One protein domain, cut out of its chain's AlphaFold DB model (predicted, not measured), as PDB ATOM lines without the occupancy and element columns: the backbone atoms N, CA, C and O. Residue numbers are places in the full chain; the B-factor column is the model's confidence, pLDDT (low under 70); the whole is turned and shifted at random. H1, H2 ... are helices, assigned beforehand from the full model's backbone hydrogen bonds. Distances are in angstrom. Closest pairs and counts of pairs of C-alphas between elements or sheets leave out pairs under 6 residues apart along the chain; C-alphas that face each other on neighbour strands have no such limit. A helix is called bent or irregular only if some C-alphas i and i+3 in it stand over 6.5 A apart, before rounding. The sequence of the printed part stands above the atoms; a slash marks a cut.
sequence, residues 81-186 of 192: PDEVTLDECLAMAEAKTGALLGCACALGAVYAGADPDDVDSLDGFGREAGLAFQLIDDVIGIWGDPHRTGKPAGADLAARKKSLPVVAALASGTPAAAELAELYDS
ATOM      1  N   PRO A  81      46.698 -11.942 -50.367       82.12
ATOM      2  CA  PRO A  81      45.386 -12.594 -50.321       82.12
ATOM      3  C   PRO A  81      45.429 -14.047 -50.821       82.12
ATOM      4  O   PRO A  81      44.837 -14.922 -50.193       82.12
ATOM      5  N   ASP A  82      46.202 -14.323 -51.873       85.06
ATOM      6  CA  ASP A  82      46.315 -15.662 -52.474       85.06
ATOM      7  C   ASP A  82      47.288 -16.592 -51.734       85.06
ATOM      8  O   ASP A  82      47.441 -17.763 -52.085       85.06
ATOM      9  N   GLU A  83      47.985 -16.078 -50.721       90.12
ATOM     10  CA  GLU A  83      48.979 -16.849 -49.985       90.12
ATOM     11  C   GLU A  83      48.379 -17.573 -48.783       90.12
ATOM     12  O   GLU A  83      49.060 -18.435 -48.245       90.12
ATOM     13  N   VAL A  84      47.163 -17.246 -48.335       93.06
ATOM     14  CA  VAL A  84      46.558 -17.806 -47.114       93.06
ATOM     15  C   VAL A  84      45.539 -18.887 -47.446       93.06
ATOM     16  O   VAL A  84      44.661 -18.700 -48.282       93.06
ATOM     17  N   THR A  85      45.637 -20.022 -46.760       94.38
ATOM     18  CA  THR A  85      44.746 -21.172 -46.952       94.38
ATOM     19  C   THR A  85      43.672 -21.268 -45.869       94.38
ATOM     20  O   THR A  85      43.835 -20.775 -44.752       94.38
ATOM     21  N   LEU A  86      42.570 -21.959 -46.182       94.50
ATOM     22  CA  LEU A  86      41.511 -22.245 -45.207       94.50
ATOM     23  C   LEU A  86      42.023 -23.057 -44.013       94.50
ATOM     24  O   LEU A  86      41.651 -22.759 -42.881       94.50
ATOM     25  N   ASP A  87      42.899 -24.034 -44.251       95.94
ATOM     26  CA  ASP A  87      43.475 -24.860 -43.188       95.94
ATOM     27  C   ASP A  87      44.311 -24.015 -42.214       95.94
ATOM     28  O   ASP A  87      44.239 -24.215 -41.003       95.94
ATOM     29  N   GLU A  88      45.048 -23.018 -42.714       95.56
ATOM     30  CA  GLU A  88      45.784 -22.073 -41.865       95.56
ATOM     31  C   GLU A  88      44.850 -21.179 -41.044       95.56
ATOM     32  O   GLU A  88      45.124 -20.945 -39.868       95.56
ATOM     33  N   CYS A  89      43.735 -20.712 -41.619       95.00
ATOM     34  CA  CYS A  89      42.724 -19.956 -40.875       95.00
ATOM     35  C   CYS A  89      42.101 -20.790 -39.753       95.00
ATOM     36  O   CYS A  89      41.948 -20.295 -38.638       95.00
ATOM     37  N   LEU A  90      41.755 -22.051 -40.034       96.31
ATOM     38  CA  LEU A  90      41.164 -22.956 -39.049       96.31
ATOM     39  C   LEU A  90      42.157 -23.284 -37.929       96.31
ATOM     40  O   LEU A  90      41.805 -23.152 -36.760       96.31
ATOM     41  N   ALA A  91      43.402 -23.624 -38.271       97.00
ATOM     42  CA  ALA A  91      44.447 -23.907 -37.288       97.00
ATOM     43  C   ALA A  91      44.767 -22.680 -36.419       97.00
ATOM     44  O   ALA A  91      44.934 -22.797 -35.203       97.00
ATOM     45  N   MET A  92      44.815 -21.486 -37.021       96.38
ATOM     46  CA  MET A  92      44.985 -20.233 -36.286       96.38
ATOM     47  C   MET A  92      43.814 -19.993 -35.326       96.38
ATOM     48  O   MET A  92      44.049 -19.724 -34.149       96.38
ATOM     49  N   ALA A  93      42.568 -20.128 -35.792       96.12
ATOM     50  CA  ALA A  93      41.374 -19.907 -34.977       96.12
ATOM     51  C   ALA A  93      41.259 -20.918 -33.824       96.12
ATOM     52  O   ALA A  93      40.908 -20.545 -32.699       96.12
ATOM     53  N   GLU A  94      41.595 -22.185 -34.072       97.00
ATOM     54  CA  GLU A  94      41.652 -23.209 -33.031       97.00
ATOM     55  C   GLU A  94      42.683 -22.834 -31.957       97.00
ATOM     56  O   GLU A  94      42.350 -22.816 -30.775       97.00
ATOM     57  N   ALA A  95      43.895 -22.435 -32.346       97.12
ATOM     58  CA  ALA A  95      44.942 -22.074 -31.393       97.12
ATOM     59  C   ALA A  95      44.659 -20.755 -30.644       97.12
ATOM     60  O   ALA A  95      44.847 -20.680 -29.429       97.12
ATOM     61  N   LYS A  96      44.196 -19.705 -31.342       94.75
ATOM     62  CA  LYS A  96      43.949 -18.359 -30.780       94.75
ATOM     63  C   LYS A  96      42.683 -18.303 -29.919       94.75
ATOM     64  O   LYS A  96      42.657 -17.568 -28.928       94.75
ATOM     65  N   THR A  97      41.655 -19.081 -30.263       93.94
ATOM     66  CA  THR A  97      40.332 -19.005 -29.619       93.94
ATOM     67  C   THR A  97      39.889 -20.343 -29.025       93.94
ATOM     68  O   THR A  97      39.478 -20.387 -27.862       93.94
ATOM     69  N   GLY A  98      39.995 -21.440 -29.778       97.56
ATOM     70  CA  GLY A  98      39.579 -22.781 -29.342       97.56
ATOM     71  C   GLY A  98      40.331 -23.294 -28.111       97.56
ATOM     72  O   GLY A  98      39.706 -23.751 -27.154       97.56
ATOM     73  N   ALA A  99      41.657 -23.153 -28.093       98.19
ATOM     74  CA  ALA A  99      42.534 -23.708 -27.066       98.19
ATOM     75  C   ALA A  99      42.161 -23.264 -25.641       98.19
ATOM     76  O   ALA A  99      42.219 -24.060 -24.703       98.19
ATOM     77  N   LEU A 100      41.752 -22.002 -25.456       98.00
ATOM     78  CA  LEU A 100      41.362 -21.499 -24.136       98.00
ATOM     79  C   LEU A 100      40.005 -22.036 -23.681       98.00
ATOM     80  O   LEU A 100      39.829 -22.297 -22.491       98.00
ATOM     81  N   LEU A 101      39.055 -22.204 -24.603       98.31
ATOM     82  CA  LEU A 101      37.753 -22.788 -24.285       98.31
ATOM     83  C   LEU A 101      37.889 -24.279 -23.964       98.31
ATOM     84  O   LEU A 101      37.315 -24.726 -22.971       98.31
ATOM     85  N   GLY A 102      38.704 -25.012 -24.729       98.62
ATOM     86  CA  GLY A 102      39.089 -26.391 -24.415       98.62
ATOM     87  C   GLY A 102      39.706 -26.500 -23.027       98.62
ATOM     88  O   GLY A 102      39.174 -27.193 -22.156       98.62
ATOM     89  N   CYS A 103      40.741 -25.695 -22.765       98.56
ATOM     90  CA  CYS A 103      41.390 -25.661 -21.462       98.56
ATOM     91  C   CYS A 103      40.386 -25.354 -20.342       98.56
ATOM     92  O   CYS A 103      40.402 -26.031 -19.318       98.56
ATOM     93  N   ALA A 104      39.487 -24.381 -20.512       98.25
ATOM     94  CA  ALA A 104      38.488 -24.042 -19.499       98.25
ATOM     95  C   ALA A 104      37.554 -25.222 -19.169       98.25
ATOM     96  O   ALA A 104      37.308 -25.496 -17.991       98.25
ATOM     97  N   CYS A 105      37.076 -25.946 -20.185       98.56
ATOM     98  CA  CYS A 105      36.264 -27.149 -20.006       98.56
ATOM     99  C   CYS A 105      37.056 -28.277 -19.320       98.56
ATOM    100  O   CYS A 105      36.574 -28.864 -18.348       98.56
ATOM    101  N   ALA A 106      38.291 -28.523 -19.762       98.69
ATOM    102  CA  ALA A 106      39.171 -29.544 -19.204       98.69
ATOM    103  C   ALA A 106      39.528 -29.271 -17.734       98.69
ATOM    104  O   ALA A 106      39.507 -30.185 -16.908       98.69
ATOM    105  N   LEU A 107      39.813 -28.014 -17.370       98.31
ATOM    106  CA  LEU A 107      40.103 -27.643 -15.982       98.31
ATOM    107  C   LEU A 107      38.910 -27.925 -15.063       98.31
ATOM    108  O   LEU A 107      39.106 -28.410 -13.951       98.31
ATOM    109  N   GLY A 108      37.680 -27.694 -15.534       97.94
ATOM    110  CA  GLY A 108      36.474 -28.063 -14.790       97.94
ATOM    111  C   GLY A 108      36.420 -29.558 -14.461       97.94
ATOM    112  O   GLY A 108      36.153 -29.929 -13.318       97.94
ATOM    113  N   ALA A 109      36.744 -30.416 -15.429       98.38
ATOM    114  CA  ALA A 109      36.785 -31.866 -15.236       98.38
ATOM    115  C   ALA A 109      37.925 -32.333 -14.327       98.38
ATOM    116  O   ALA A 109      37.710 -33.181 -13.459       98.38
ATOM    117  N   VAL A 110      39.108 -31.727 -14.452       98.44
ATOM    118  CA  VAL A 110      40.236 -31.977 -13.541       98.44
ATOM    119  C   VAL A 110      39.834 -31.684 -12.092       98.44
ATOM    120  O   VAL A 110      40.141 -32.466 -11.193       98.44
ATOM    121  N   TYR A 111      39.109 -30.590 -11.852       98.12
ATOM    122  CA  TYR A 111      38.627 -30.240 -10.512       98.12
ATOM    123  C   TYR A 111      37.465 -31.116 -10.030       98.12
ATOM    124  O   TYR A 111      37.288 -31.287  -8.828       98.12
ATOM    125  N   ALA A 112      36.705 -31.717 -10.945       98.06
ATOM    126  CA  ALA A 112      35.685 -32.705 -10.613       98.06
ATOM    127  C   ALA A 112      36.266 -34.097 -10.291       98.06
ATOM    128  O   ALA A 112      35.528 -34.969  -9.836       98.06
ATOM    129  N   GLY A 113      37.569 -34.314 -10.515       97.44
ATOM    130  CA  GLY A 113      38.199 -35.625 -10.363       97.44
ATOM    131  C   GLY A 113      37.763 -36.628 -11.434       97.44
ATOM    132  O   GLY A 113      37.728 -37.826 -11.154       97.44
ATOM    133  N   ALA A 114      37.399 -36.140 -12.625       98.12
ATOM    134  CA  ALA A 114      37.073 -36.981 -13.772       98.12
ATOM    135  C   ALA A 114      38.296 -37.788 -14.237       98.12
ATOM    136  O   ALA A 114      39.444 -37.441 -13.935       98.12
ATOM    137  N   ASP A 115      38.049 -38.871 -14.971       97.56
ATOM    138  CA  ASP A 115      39.126 -39.652 -15.566       97.56
ATOM    139  C   ASP A 115      39.772 -38.919 -16.766       97.56
ATOM    140  O   ASP A 115      39.236 -37.918 -17.252       97.56
ATOM    141  N   PRO A 116      40.959 -39.358 -17.227       96.62
ATOM    142  CA  PRO A 116      41.663 -38.680 -18.313       96.62
ATOM    143  C   PRO A 116      40.877 -38.597 -19.628       96.62
ATOM    144  O   PRO A 116      40.982 -37.582 -20.316       96.62
ATOM    145  N   ASP A 117      40.081 -39.617 -19.954       98.25
ATOM    146  CA  ASP A 117      39.337 -39.680 -21.215       98.25
ATOM    147  C   ASP A 117      38.186 -38.659 -21.213       98.25
ATOM    148  O   ASP A 117      37.950 -37.973 -22.214       98.25
ATOM    149  N   ASP A 118      37.513 -38.490 -20.072       98.44
ATOM    150  CA  ASP A 118      36.492 -37.456 -19.872       98.44
ATOM    151  C   ASP A 118      37.094 -36.044 -19.925       98.44
ATOM    152  O   ASP A 118      36.508 -35.130 -20.517       98.44
ATOM    153  N   VAL A 119      38.278 -35.845 -19.333       98.50
ATOM    154  CA  VAL A 119      38.980 -34.552 -19.372       98.50
ATOM    155  C   VAL A 119      39.337 -34.170 -20.810       98.50
ATOM    156  O   VAL A 119      39.111 -33.026 -21.207       98.50
ATOM    157  N   ASP A 120      39.868 -35.108 -21.594       98.25
ATOM    158  CA  ASP A 120      40.256 -34.854 -22.983       98.25
ATOM    159  C   ASP A 120      39.029 -34.697 -23.896       98.25
ATOM    160  O   ASP A 120      39.026 -33.858 -24.798       98.25
ATOM    161  N   SER A 121      37.932 -35.405 -23.610       98.62
ATOM    162  CA  SER A 121      36.652 -35.204 -24.303       98.62
ATOM    163  C   SER A 121      36.094 -33.795 -24.079       98.62
ATOM    164  O   SER A 121      35.563 -33.175 -25.004       98.62
ATOM    165  N   LEU A 122      36.228 -33.263 -22.862       98.75
ATOM    166  CA  LEU A 122      35.808 -31.900 -22.538       98.75
ATOM    167  C   LEU A 122      36.744 -30.836 -23.120       98.75
ATOM    168  O   LEU A 122      36.252 -29.779 -23.519       98.75
ATOM    169  N   ASP A 123      38.047 -31.113 -23.230       98.69
ATOM    170  CA  ASP A 123      38.969 -30.262 -23.993       98.69
ATOM    171  C   ASP A 123      38.538 -30.171 -25.462       98.69
ATOM    172  O   ASP A 123      38.323 -29.075 -25.980       98.69
ATOM    173  N   GLY A 124      38.313 -31.322 -26.104       98.56
ATOM    174  CA  GLY A 124      37.856 -31.396 -27.492       98.56
ATOM    175  C   GLY A 124      36.531 -30.664 -27.714       98.56
ATOM    176  O   GLY A 124      36.414 -29.859 -28.634       98.56
ATOM    177  N   PHE A 125      35.553 -30.857 -26.824       98.62
ATOM    178  CA  PHE A 125      34.295 -30.107 -26.868       98.62
ATOM    179  C   PHE A 125      34.520 -28.587 -26.822       98.62
ATOM    180  O   PHE A 125      33.943 -27.849 -27.625       98.62
ATOM    181  N   GLY A 126      35.346 -28.107 -25.888       98.56
ATOM    182  CA  GLY A 126      35.613 -26.679 -25.742       98.56
ATOM    183  C   GLY A 126      36.346 -26.093 -26.952       98.56
ATOM    184  O   GLY A 126      36.009 -24.989 -27.385       98.56
ATOM    185  N   ARG A 127      37.287 -26.841 -27.543       98.56
ATOM    186  CA  ARG A 127      37.994 -26.447 -28.772       98.56
ATOM    187  C   ARG A 127      37.038 -26.254 -29.942       98.56
ATOM    188  O   ARG A 127      37.041 -25.186 -30.548       98.56
ATOM    189  N   GLU A 128      36.163 -27.225 -30.196       98.50
ATOM    190  CA  GLU A 128      35.159 -27.147 -31.267       98.50
ATOM    191  C   GLU A 128      34.170 -25.995 -31.044       98.50
ATOM    192  O   GLU A 128      33.845 -25.243 -31.968       98.50
ATOM    193  N   ALA A 129      33.726 -25.795 -29.799       98.38
ATOM    194  CA  ALA A 129      32.866 -24.668 -29.450       98.38
ATOM    195  C   ALA A 129      33.565 -23.318 -29.687       98.38
ATOM    196  O   ALA A 129      32.934 -22.373 -30.166       98.38
ATOM    197  N   GLY A 130      34.860 -23.216 -29.376       97.62
ATOM    198  CA  GLY A 130      35.645 -22.007 -29.611       97.62
ATOM    199  C   GLY A 130      35.959 -21.752 -31.078       97.62
ATOM    200  O   GLY A 130      35.877 -20.603 -31.514       97.62
ATOM    201  N   LEU A 131      36.211 -22.800 -31.863       97.44
ATOM    202  CA  LEU A 131      36.316 -22.683 -33.313       97.44
ATOM    203  C   LEU A 131      34.999 -22.155 -33.890       97.44
ATOM    204  O   LEU A 131      34.993 -21.119 -34.552       97.44
ATOM    205  N   ALA A 132      33.870 -22.789 -33.562       97.69
ATOM    206  CA  ALA A 132      32.551 -22.343 -34.006       97.69
ATOM    207  C   ALA A 132      32.258 -20.888 -33.602       97.69
ATOM    208  O   ALA A 132      31.735 -20.119 -34.409       97.69
ATOM    209  N   PHE A 133      32.631 -20.493 -32.381       96.06
ATOM    210  CA  PHE A 133      32.517 -19.111 -31.919       96.06
ATOM    211  C   PHE A 133      33.299 -18.145 -32.818       96.06
ATOM    212  O   PHE A 133      32.733 -17.138 -33.243       96.06
ATOM    213  N   GLN A 134      34.550 -18.462 -33.162       95.94
ATOM    214  CA  GLN A 134      35.363 -17.611 -34.033       95.94
ATOM    215  C   GLN A 134      34.798 -17.524 -35.456       95.94
ATOM    216  O   GLN A 134      34.778 -16.445 -36.043       95.94
ATOM    217  N   LEU A 135      34.287 -18.631 -36.004       95.31
ATOM    218  CA  LEU A 135      33.685 -18.628 -37.341       95.31
ATOM    219  C   LEU A 135      32.418 -17.766 -37.395       95.31
ATOM    220  O   LEU A 135      32.172 -17.068 -38.378       95.31
ATOM    221  N   ILE A 136      31.616 -17.795 -36.329       95.38
ATOM    222  CA  ILE A 136      30.450 -16.920 -36.190       95.38
ATOM    223  C   ILE A 136      30.894 -15.456 -36.078       95.38
ATOM    224  O   ILE A 136      30.286 -14.599 -36.718       95.38
ATOM    225  N   ASP A 137      31.941 -15.169 -35.299       92.69
ATOM    226  CA  ASP A 137      32.486 -13.816 -35.144       92.69
ATOM    227  C   ASP A 137      32.965 -13.242 -36.485       92.69
ATOM    228  O   ASP A 137      32.578 -12.134 -36.839       92.69
ATOM    229  N   ASP A 138      33.677 -14.030 -37.294       94.25
ATOM    230  CA  ASP A 138      34.130 -13.635 -38.636       94.25
ATOM    231  C   ASP A 138      32.955 -13.337 -39.597       94.25
ATOM    232  O   ASP A 138      32.993 -12.384 -40.380       94.25
ATOM    233  N   VAL A 139      31.868 -14.117 -39.535       95.00
ATOM    234  CA  VAL A 139      30.642 -13.834 -40.311       95.00
ATOM    235  C   VAL A 139      29.986 -12.535 -39.835       95.00
ATOM    236  O   VAL A 139      29.559 -11.709 -40.647       95.00
ATOM    237  N   ILE A 140      29.910 -12.325 -38.520       93.62
ATOM    238  CA  ILE A 140      29.356 -11.107 -37.919       93.62
ATOM    239  C   ILE A 140      30.237  -9.886 -38.230       93.62
ATOM    240  O   ILE A 140      29.702  -8.796 -38.435       93.62
ATOM    241  N   GLY A 141      31.556 -10.046 -38.332       90.69
ATOM    242  CA  GLY A 141      32.500  -8.982 -38.684       90.69
ATOM    243  C   GLY A 141      32.255  -8.380 -40.071       90.69
ATOM    244  O   GLY A 141      32.521  -7.196 -40.300       90.69
ATOM    245  N   ILE A 142      31.667  -9.160 -40.983       94.50
ATOM    246  CA  ILE A 142      31.317  -8.718 -42.337       94.50
ATOM    247  C   ILE A 142      29.838  -8.321 -42.429       94.50
ATOM    248  O   ILE A 142      29.523  -7.213 -42.866       94.50
ATOM    249  N   TRP A 143      28.924  -9.198 -42.010       94.75
ATOM    250  CA  TRP A 143      27.480  -9.048 -42.254       94.75
ATOM    251  C   TRP A 143      26.653  -8.731 -41.002       94.75
ATOM    252  O   TRP A 143      25.423  -8.718 -41.061       94.75
ATOM    253  N   GLY A 144      27.293  -8.499 -39.858       90.69
ATOM    254  CA  GLY A 144      26.616  -8.226 -38.596       90.69
ATOM    255  C   GLY A 144      25.819  -6.922 -38.604       90.69
ATOM    256  O   GLY A 144      26.257  -5.904 -39.137       90.69
ATOM    257  N   ASP A 145      24.649  -6.948 -37.959       89.06
ATOM    258  CA  ASP A 145      23.801  -5.769 -37.760       89.06
ATOM    259  C   ASP A 145      24.484  -4.764 -36.809       89.06
ATOM    260  O   ASP A 145      24.655  -5.085 -35.623       89.06
ATOM    261  N   PRO A 146      24.813  -3.536 -37.266       84.75
ATOM    262  CA  PRO A 146      25.465  -2.523 -36.437       84.75
ATOM    263  C   PRO A 146      24.709  -2.176 -35.151       84.75
ATOM    264  O   PRO A 146      25.333  -1.822 -34.151       84.75
ATOM    265  N   HIS A 147      23.377  -2.314 -35.131       81.50
ATOM    266  CA  HIS A 147      22.572  -2.068 -33.930       81.50
ATOM    267  C   HIS A 147      22.779  -3.123 -32.838       81.50
ATOM    268  O   HIS A 147      22.491  -2.861 -31.670       81.50
ATOM    269  N   ARG A 148      23.274  -4.310 -33.203       81.19
ATOM    270  CA  ARG A 148      23.528  -5.429 -32.287       81.19
ATOM    271  C   ARG A 148      25.009  -5.610 -31.981       81.19
ATOM    272  O   ARG A 148      25.343  -5.978 -30.860       81.19
ATOM    273  N   THR A 149      25.878  -5.372 -32.959       78.19
ATOM    274  CA  THR A 149      27.332  -5.552 -32.819       78.19
ATOM    275  C   THR A 149      28.020  -4.316 -32.244       78.19
ATOM    276  O   THR A 149      29.093  -4.424 -31.654       78.19
ATOM    277  N   GLY A 150      27.426  -3.132 -32.443       74.12
ATOM    278  CA  GLY A 150      28.041  -1.846 -32.126       74.12
ATOM    279  C   GLY A 150      29.312  -1.547 -32.932       74.12
ATOM    280  O   GLY A 150      30.071  -0.654 -32.552       74.12
ATOM    281  N   LYS A 151      29.539  -2.281 -34.032       71.75
ATOM    282  CA  LYS A 151      30.577  -2.047 -35.046       71.75
ATOM    283  C   LYS A 151      29.911  -1.791 -36.411       71.75
ATOM    284  O   LYS A 151      28.818  -2.307 -36.645       71.75
ATOM    285  N   PRO A 152      30.531  -1.019 -37.322       80.50
ATOM    286  CA  PRO A 152      30.043  -0.898 -38.694       80.50
ATOM    287  C   PRO A 152      29.985  -2.265 -39.389       80.50
ATOM    288  O   PRO A 152      30.842  -3.115 -39.148       80.50
ATOM    289  N   ALA A 153      29.008  -2.462 -40.273       86.69
ATOM    290  CA  ALA A 153      29.003  -3.622 -41.159       86.69
ATOM    291  C   ALA A 153      30.230  -3.566 -42.086       86.69
ATOM    292  O   ALA A 153      30.622  -2.483 -42.530       86.69
ATOM    293  N   GLY A 154      30.836  -4.719 -42.371       89.12
ATOM    294  CA  GLY A 154      32.049  -4.810 -43.182       89.12
ATOM    295  C   GLY A 154      33.323  -4.333 -42.480       89.12
ATOM    296  O   GLY A 154      34.293  -4.023 -43.168       89.12
ATOM    297  N   ALA A 155      33.346  -4.262 -41.144       86.25
ATOM    298  CA  ALA A 155      34.533  -3.849 -40.391       86.25
ATOM    299  C   ALA A 155      35.756  -4.723 -40.720       86.25
ATOM    300  O   ALA A 155      36.838  -4.187 -40.951       86.25
ATOM    301  N   ASP A 156      35.565  -6.039 -40.840       89.38
ATOM    302  CA  ASP A 156      36.641  -6.974 -41.191       89.38
ATOM    303  C   ASP A 156      37.186  -6.728 -42.605       89.38
ATOM    304  O   ASP A 156      38.395  -6.795 -42.827       89.38
ATOM    305  N   LEU A 157      36.313  -6.371 -43.557       91.62
ATOM    306  CA  LEU A 157      36.721  -6.014 -44.921       91.62
ATOM    307  C   LEU A 157      37.498  -4.694 -44.933       91.62
ATOM    308  O   LEU A 157      38.523  -4.580 -45.603       91.62
ATOM    309  N   ALA A 158      37.041  -3.699 -44.167       87.88
ATOM    310  CA  ALA A 158      37.723  -2.413 -44.038       87.88
ATOM    311  C   ALA A 158      39.117  -2.562 -43.406       87.88
ATOM    312  O   ALA A 158      40.055  -1.883 -43.824       87.88
ATOM    313  N   ALA A 159      39.258  -3.484 -42.449       84.88
ATOM    314  CA  ALA A 159      40.529  -3.857 -41.833       84.88
ATOM    315  C   ALA A 159      41.384  -4.799 -42.703       84.88
ATOM    316  O   ALA A 159      42.514  -5.101 -42.334       84.88
ATOM    317  N   ARG A 160      40.871  -5.265 -43.854       88.44
ATOM    318  CA  ARG A 160      41.509  -6.276 -44.722       88.44
ATOM    319  C   ARG A 160      41.883  -7.557 -43.979       88.44
ATOM    320  O   ARG A 160      42.855  -8.232 -44.327       88.44
ATOM    321  N   LYS A 161      41.088  -7.908 -42.968       89.44
ATOM    322  CA  LYS A 161      41.269  -9.143 -42.216       89.44
ATOM    323  C   LYS A 161      41.096 -10.327 -43.165       89.44
ATOM    324  O   LYS A 161      40.187 -10.352 -44.001       89.44
ATOM    325  N   LYS A 162      41.960 -11.328 -43.018       91.69
ATOM    326  CA  LYS A 162      41.864 -12.618 -43.717       91.69
ATOM    327  C   LYS A 162      40.970 -13.570 -42.923       91.69
ATOM    328  O   LYS A 162      41.396 -14.642 -42.504       91.69
ATOM    329  N   SER A 163      39.742 -13.125 -42.664       93.31
ATOM    330  CA  SER A 163      38.731 -13.921 -41.969       93.31
ATOM    331  C   SER A 163      38.299 -15.120 -42.817       93.31
ATOM    332  O   SER A 163      38.464 -15.116 -44.042       93.31
ATOM    333  N   LEU A 164      37.722 -16.150 -42.185       94.69
ATOM    334  CA  LEU A 164      37.353 -17.388 -42.884       94.69
ATOM    335  C   LEU A 164      36.509 -17.138 -44.157       94.69
ATOM    336  O   LEU A 164      36.843 -17.711 -45.198       94.69
ATOM    337  N   PRO A 165      35.465 -16.275 -44.154       95.62
ATOM    338  CA  PRO A 165      34.671 -16.030 -45.359       95.62
ATOM    339  C   PRO A 165      35.470 -15.381 -46.497       95.62
ATOM    340  O   PRO A 165      35.207 -15.663 -47.665       95.62
ATOM    341  N   VAL A 166      36.453 -14.536 -46.168       95.12
ATOM    342  CA  VAL A 166      37.324 -13.873 -47.148       95.12
ATOM    343  C   VAL A 166      38.243 -14.895 -47.803       95.12
ATOM    344  O   VAL A 166      38.293 -14.979 -49.027       95.12
ATOM    345  N   VAL A 167      38.919 -15.721 -47.002       95.50
ATOM    346  CA  VAL A 167      39.833 -16.748 -47.521       95.50
ATOM    347  C   VAL A 167      39.076 -17.805 -48.325       95.50
ATOM    348  O   VAL A 167      39.538 -18.214 -49.389       95.50
ATOM    349  N   ALA A 168      37.862 -18.177 -47.906       95.94
ATOM    350  CA  ALA A 168      36.990 -19.056 -48.687       95.94
ATOM    351  C   ALA A 168      36.625 -18.453 -50.055       95.94
ATOM    352  O   ALA A 168      36.603 -19.164 -51.062       95.94
ATOM    353  N   ALA A 169      36.340 -17.149 -50.102       95.88
ATOM    354  CA  ALA A 169      36.014 -16.455 -51.342       95.88
ATOM    355  C   ALA A 169      37.226 -16.364 -52.283       95.88
ATOM    356  O   ALA A 169      37.092 -16.681 -53.469       95.88
ATOM    357  N   LEU A 170      38.403 -16.010 -51.757       94.56
ATOM    358  CA  LEU A 170      39.667 -15.954 -52.503       94.56
ATOM    359  C   LEU A 170      40.053 -17.330 -53.071       94.56
ATOM    360  O   LEU A 170      40.422 -17.451 -54.237       94.56
ATOM    361  N   ALA A 171      39.850 -18.400 -52.302       93.81
ATOM    362  CA  ALA A 171      40.134 -19.767 -52.733       93.81
ATOM    363  C   ALA A 171      39.088 -20.366 -53.701       93.81
ATOM    364  O   ALA A 171      39.249 -21.497 -54.159       93.81
ATOM    365  N   SER A 172      38.007 -19.646 -54.032       94.31
ATOM    366  CA  SER A 172      36.880 -20.209 -54.800       94.31
ATOM    367  C   SER A 172      37.181 -20.490 -56.279       94.31
ATOM    368  O   SER A 172      36.407 -21.188 -56.937       94.31
ATOM    369  N   GLY A 173      38.263 -19.928 -56.832       93.00
ATOM    370  CA  GLY A 173      38.623 -20.069 -58.250       93.00
ATOM    371  C   GLY A 173      37.644 -19.395 -59.225       93.00
ATOM    372  O   GLY A 173      37.666 -19.675 -60.424       93.00
ATOM    373  N   THR A 174      36.757 -18.531 -58.728       96.31
ATOM    374  CA  THR A 174      35.780 -17.796 -59.543       96.31
ATOM    375  C   THR A 174      36.352 -16.461 -60.039       96.31
ATOM    376  O   THR A 174      37.290 -15.940 -59.439       96.31
ATOM    377  N   PRO A 175      35.778 -15.831 -61.084       95.94
ATOM    378  CA  PRO A 175      36.175 -14.475 -61.479       95.94
ATOM    379  C   PRO A 175      36.045 -13.443 -60.347       95.94
ATOM    380  O   PRO A 175      36.859 -12.531 -60.257       95.94
ATOM    381  N   ALA A 176      35.068 -13.623 -59.449       96.06
ATOM    382  CA  ALA A 176      34.891 -12.767 -58.277       96.06
ATOM    383  C   ALA A 176      36.032 -12.914 -57.253       96.06
ATOM    384  O   ALA A 176      36.305 -11.976 -56.512       96.06
ATOM    385  N   ALA A 177      36.719 -14.064 -57.216       95.19
ATOM    386  CA  ALA A 177      37.904 -14.244 -56.380       95.19
ATOM    387  C   ALA A 177      39.063 -13.356 -56.852       95.19
ATOM    388  O   ALA A 177      39.691 -12.694 -56.035       95.19
ATOM    389  N   ALA A 178      39.294 -13.294 -58.169       93.19
ATOM    390  CA  ALA A 178      40.319 -12.428 -58.751       93.19
ATOM    391  C   ALA A 178      40.013 -10.942 -58.497       93.19
ATOM    392  O   ALA A 178      40.893 -10.193 -58.088       93.19
ATOM    393  N   GLU A 179      38.749 -10.533 -58.656       94.25
ATOM    394  CA  GLU A 179      38.306  -9.173 -58.317       94.25
ATOM    395  C   GLU A 179      38.529  -8.851 -56.828       94.25
ATOM    396  O   GLU A 179      39.030  -7.781 -56.483       94.25
ATOM    397  N   LEU A 180      38.210  -9.789 -55.928       93.75
ATOM    398  CA  LEU A 180      38.436  -9.622 -54.492       93.75
ATOM    399  C   LEU A 180      39.930  -9.492 -54.150       93.75
ATOM    400  O   LEU A 180      40.282  -8.645 -53.328       93.75
ATOM    401  N   ALA A 181      40.798 -10.287 -54.781       92.69
ATOM    402  CA  ALA A 181      42.245 -10.208 -54.591       92.69
ATOM    403  C   ALA A 181      42.791  -8.828 -55.004       92.69
ATOM    404  O   ALA A 181      43.496  -8.186 -54.226       92.69
ATOM    405  N   GLU A 182      42.372  -8.304 -56.163       91.88
ATOM    406  CA  GLU A 182      42.757  -6.961 -56.628       91.88
ATOM    407  C   GLU A 182      42.322  -5.850 -55.654       91.88
ATOM    408  O   GLU A 182      43.071  -4.897 -55.400       91.88
ATOM    409  N   LEU A 183      41.127  -5.971 -55.065       91.19
ATOM    410  CA  LEU A 183      40.641  -5.039 -54.042       91.19
ATOM    411  C   LEU A 183      41.470  -5.118 -52.749       91.19
ATOM    412  O   LEU A 183      41.734  -4.083 -52.127       91.19
ATOM    413  N   TYR A 184      41.906  -6.319 -52.361       89.50
ATOM    414  CA  TYR A 184      42.740  -6.564 -51.179       89.50
ATOM    415  C   TYR A 184      44.206  -6.134 -51.352       89.50
ATOM    416  O   TYR A 184      44.849  -5.820 -50.346       89.50
ATOM    417  N   ASP A 185      44.686  -5.990 -52.588       86.00
ATOM    418  CA  ASP A 185      46.020  -5.453 -52.899       86.00
ATOM    419  C   ASP A 185      46.028  -3.931 -53.133       86.00
ATOM    420  O   ASP A 185      47.021  -3.250 -52.863       86.00
ATOM    421  N   SER A 186      44.920  -3.359 -53.606       79.69
ATOM    422  CA  SER A 186      44.819  -1.918 -53.879       79.69
ATOM    423  C   SER A 186      44.678  -1.108 -52.588       79.69
ATOM    424  O   SER A 186      43.872  -1.502 -51.752       79.69
TER     425      SER A 186
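What this domain is: This is residues 81 to 186 of the 192 residues of the protein "Polyprenyl synthetase family protein" of Streptomyces sp. SID335 (UniProt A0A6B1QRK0). A long helical hairpin, H2 with arm H1b of the bent helix H1, spreads open where H1a and the last part of H2 diverge. H5 packs on both there, H4 packs on H2, and H6 packs on H5, crossing it at the end away from the hairpin's turn. The printed part has 106 residues with six named helices, H1 to H6 in order, and no named strand: all helix. It is loose, radius of gyration of the C-alphas 17.3 A, and flat, spanning 55 by 33 by 17 A.

How they stand to each other: H2, residues 116 to 143, forms a hairpin with H1b, residues 99 to 112: its residues 118 to 130 touch H1b, closest C-alphas Gly 102 and Gly 126 at 3.7 A, opposite ways at a shallow tilt of 33 degrees, only just short of steep. H1a, residues 86 to 96, touches H2 at a steep tilt of 64 degrees, closest C-alphas Glu 94 and Leu 131, 5.4 A. H5, residues 164 to 170, touches H1a, closest C-alphas Leu 86 and Val 167, 6.2 A, and H2, closest Asp 138 and Leu 164, 6.5 A. H4, residues 155 to 158, touches H2, closest C-alphas Gly 141 and Asp 156, 5.2 A. H6, residues 175 to 185, touches H5 only just about perpendicular, 70.0 degrees, closest C-alphas Leu 170 and Ala 177, 4.6 A. H3, residues 146 to 149, is close to H2 but not clearly touching, closest C-alphas Ile 140 and Thr 149, 7.8 A. Every O i to N i+4 pair is within hydrogen-bond range in H1a, H1b, H5 and H6, and 23 of 24 in H2; H3 and H4 are too short for such a pair.

Where its parts are: H2 is 40.6 A long, from C-alpha 116 at (41.663, -38.680, -18.313) to C-alpha 143 at (27.480, -9.048, -42.254). H1, residues 86 to 112, was assigned as one helix by its hydrogen bonds but is bent, C-alphas 96 and 99 being 6.7 A apart; H1a measures 15.1 A, H1b 20.0 A. H6 measures 15.9 A.

The domain as a whole: The C-alphas of Gly 113 and Ser 186, the two farthest apart, are 55.4 A apart. The printed part has no cut, its links between helices are tight, and no printed residue is under 70 in pLDDT.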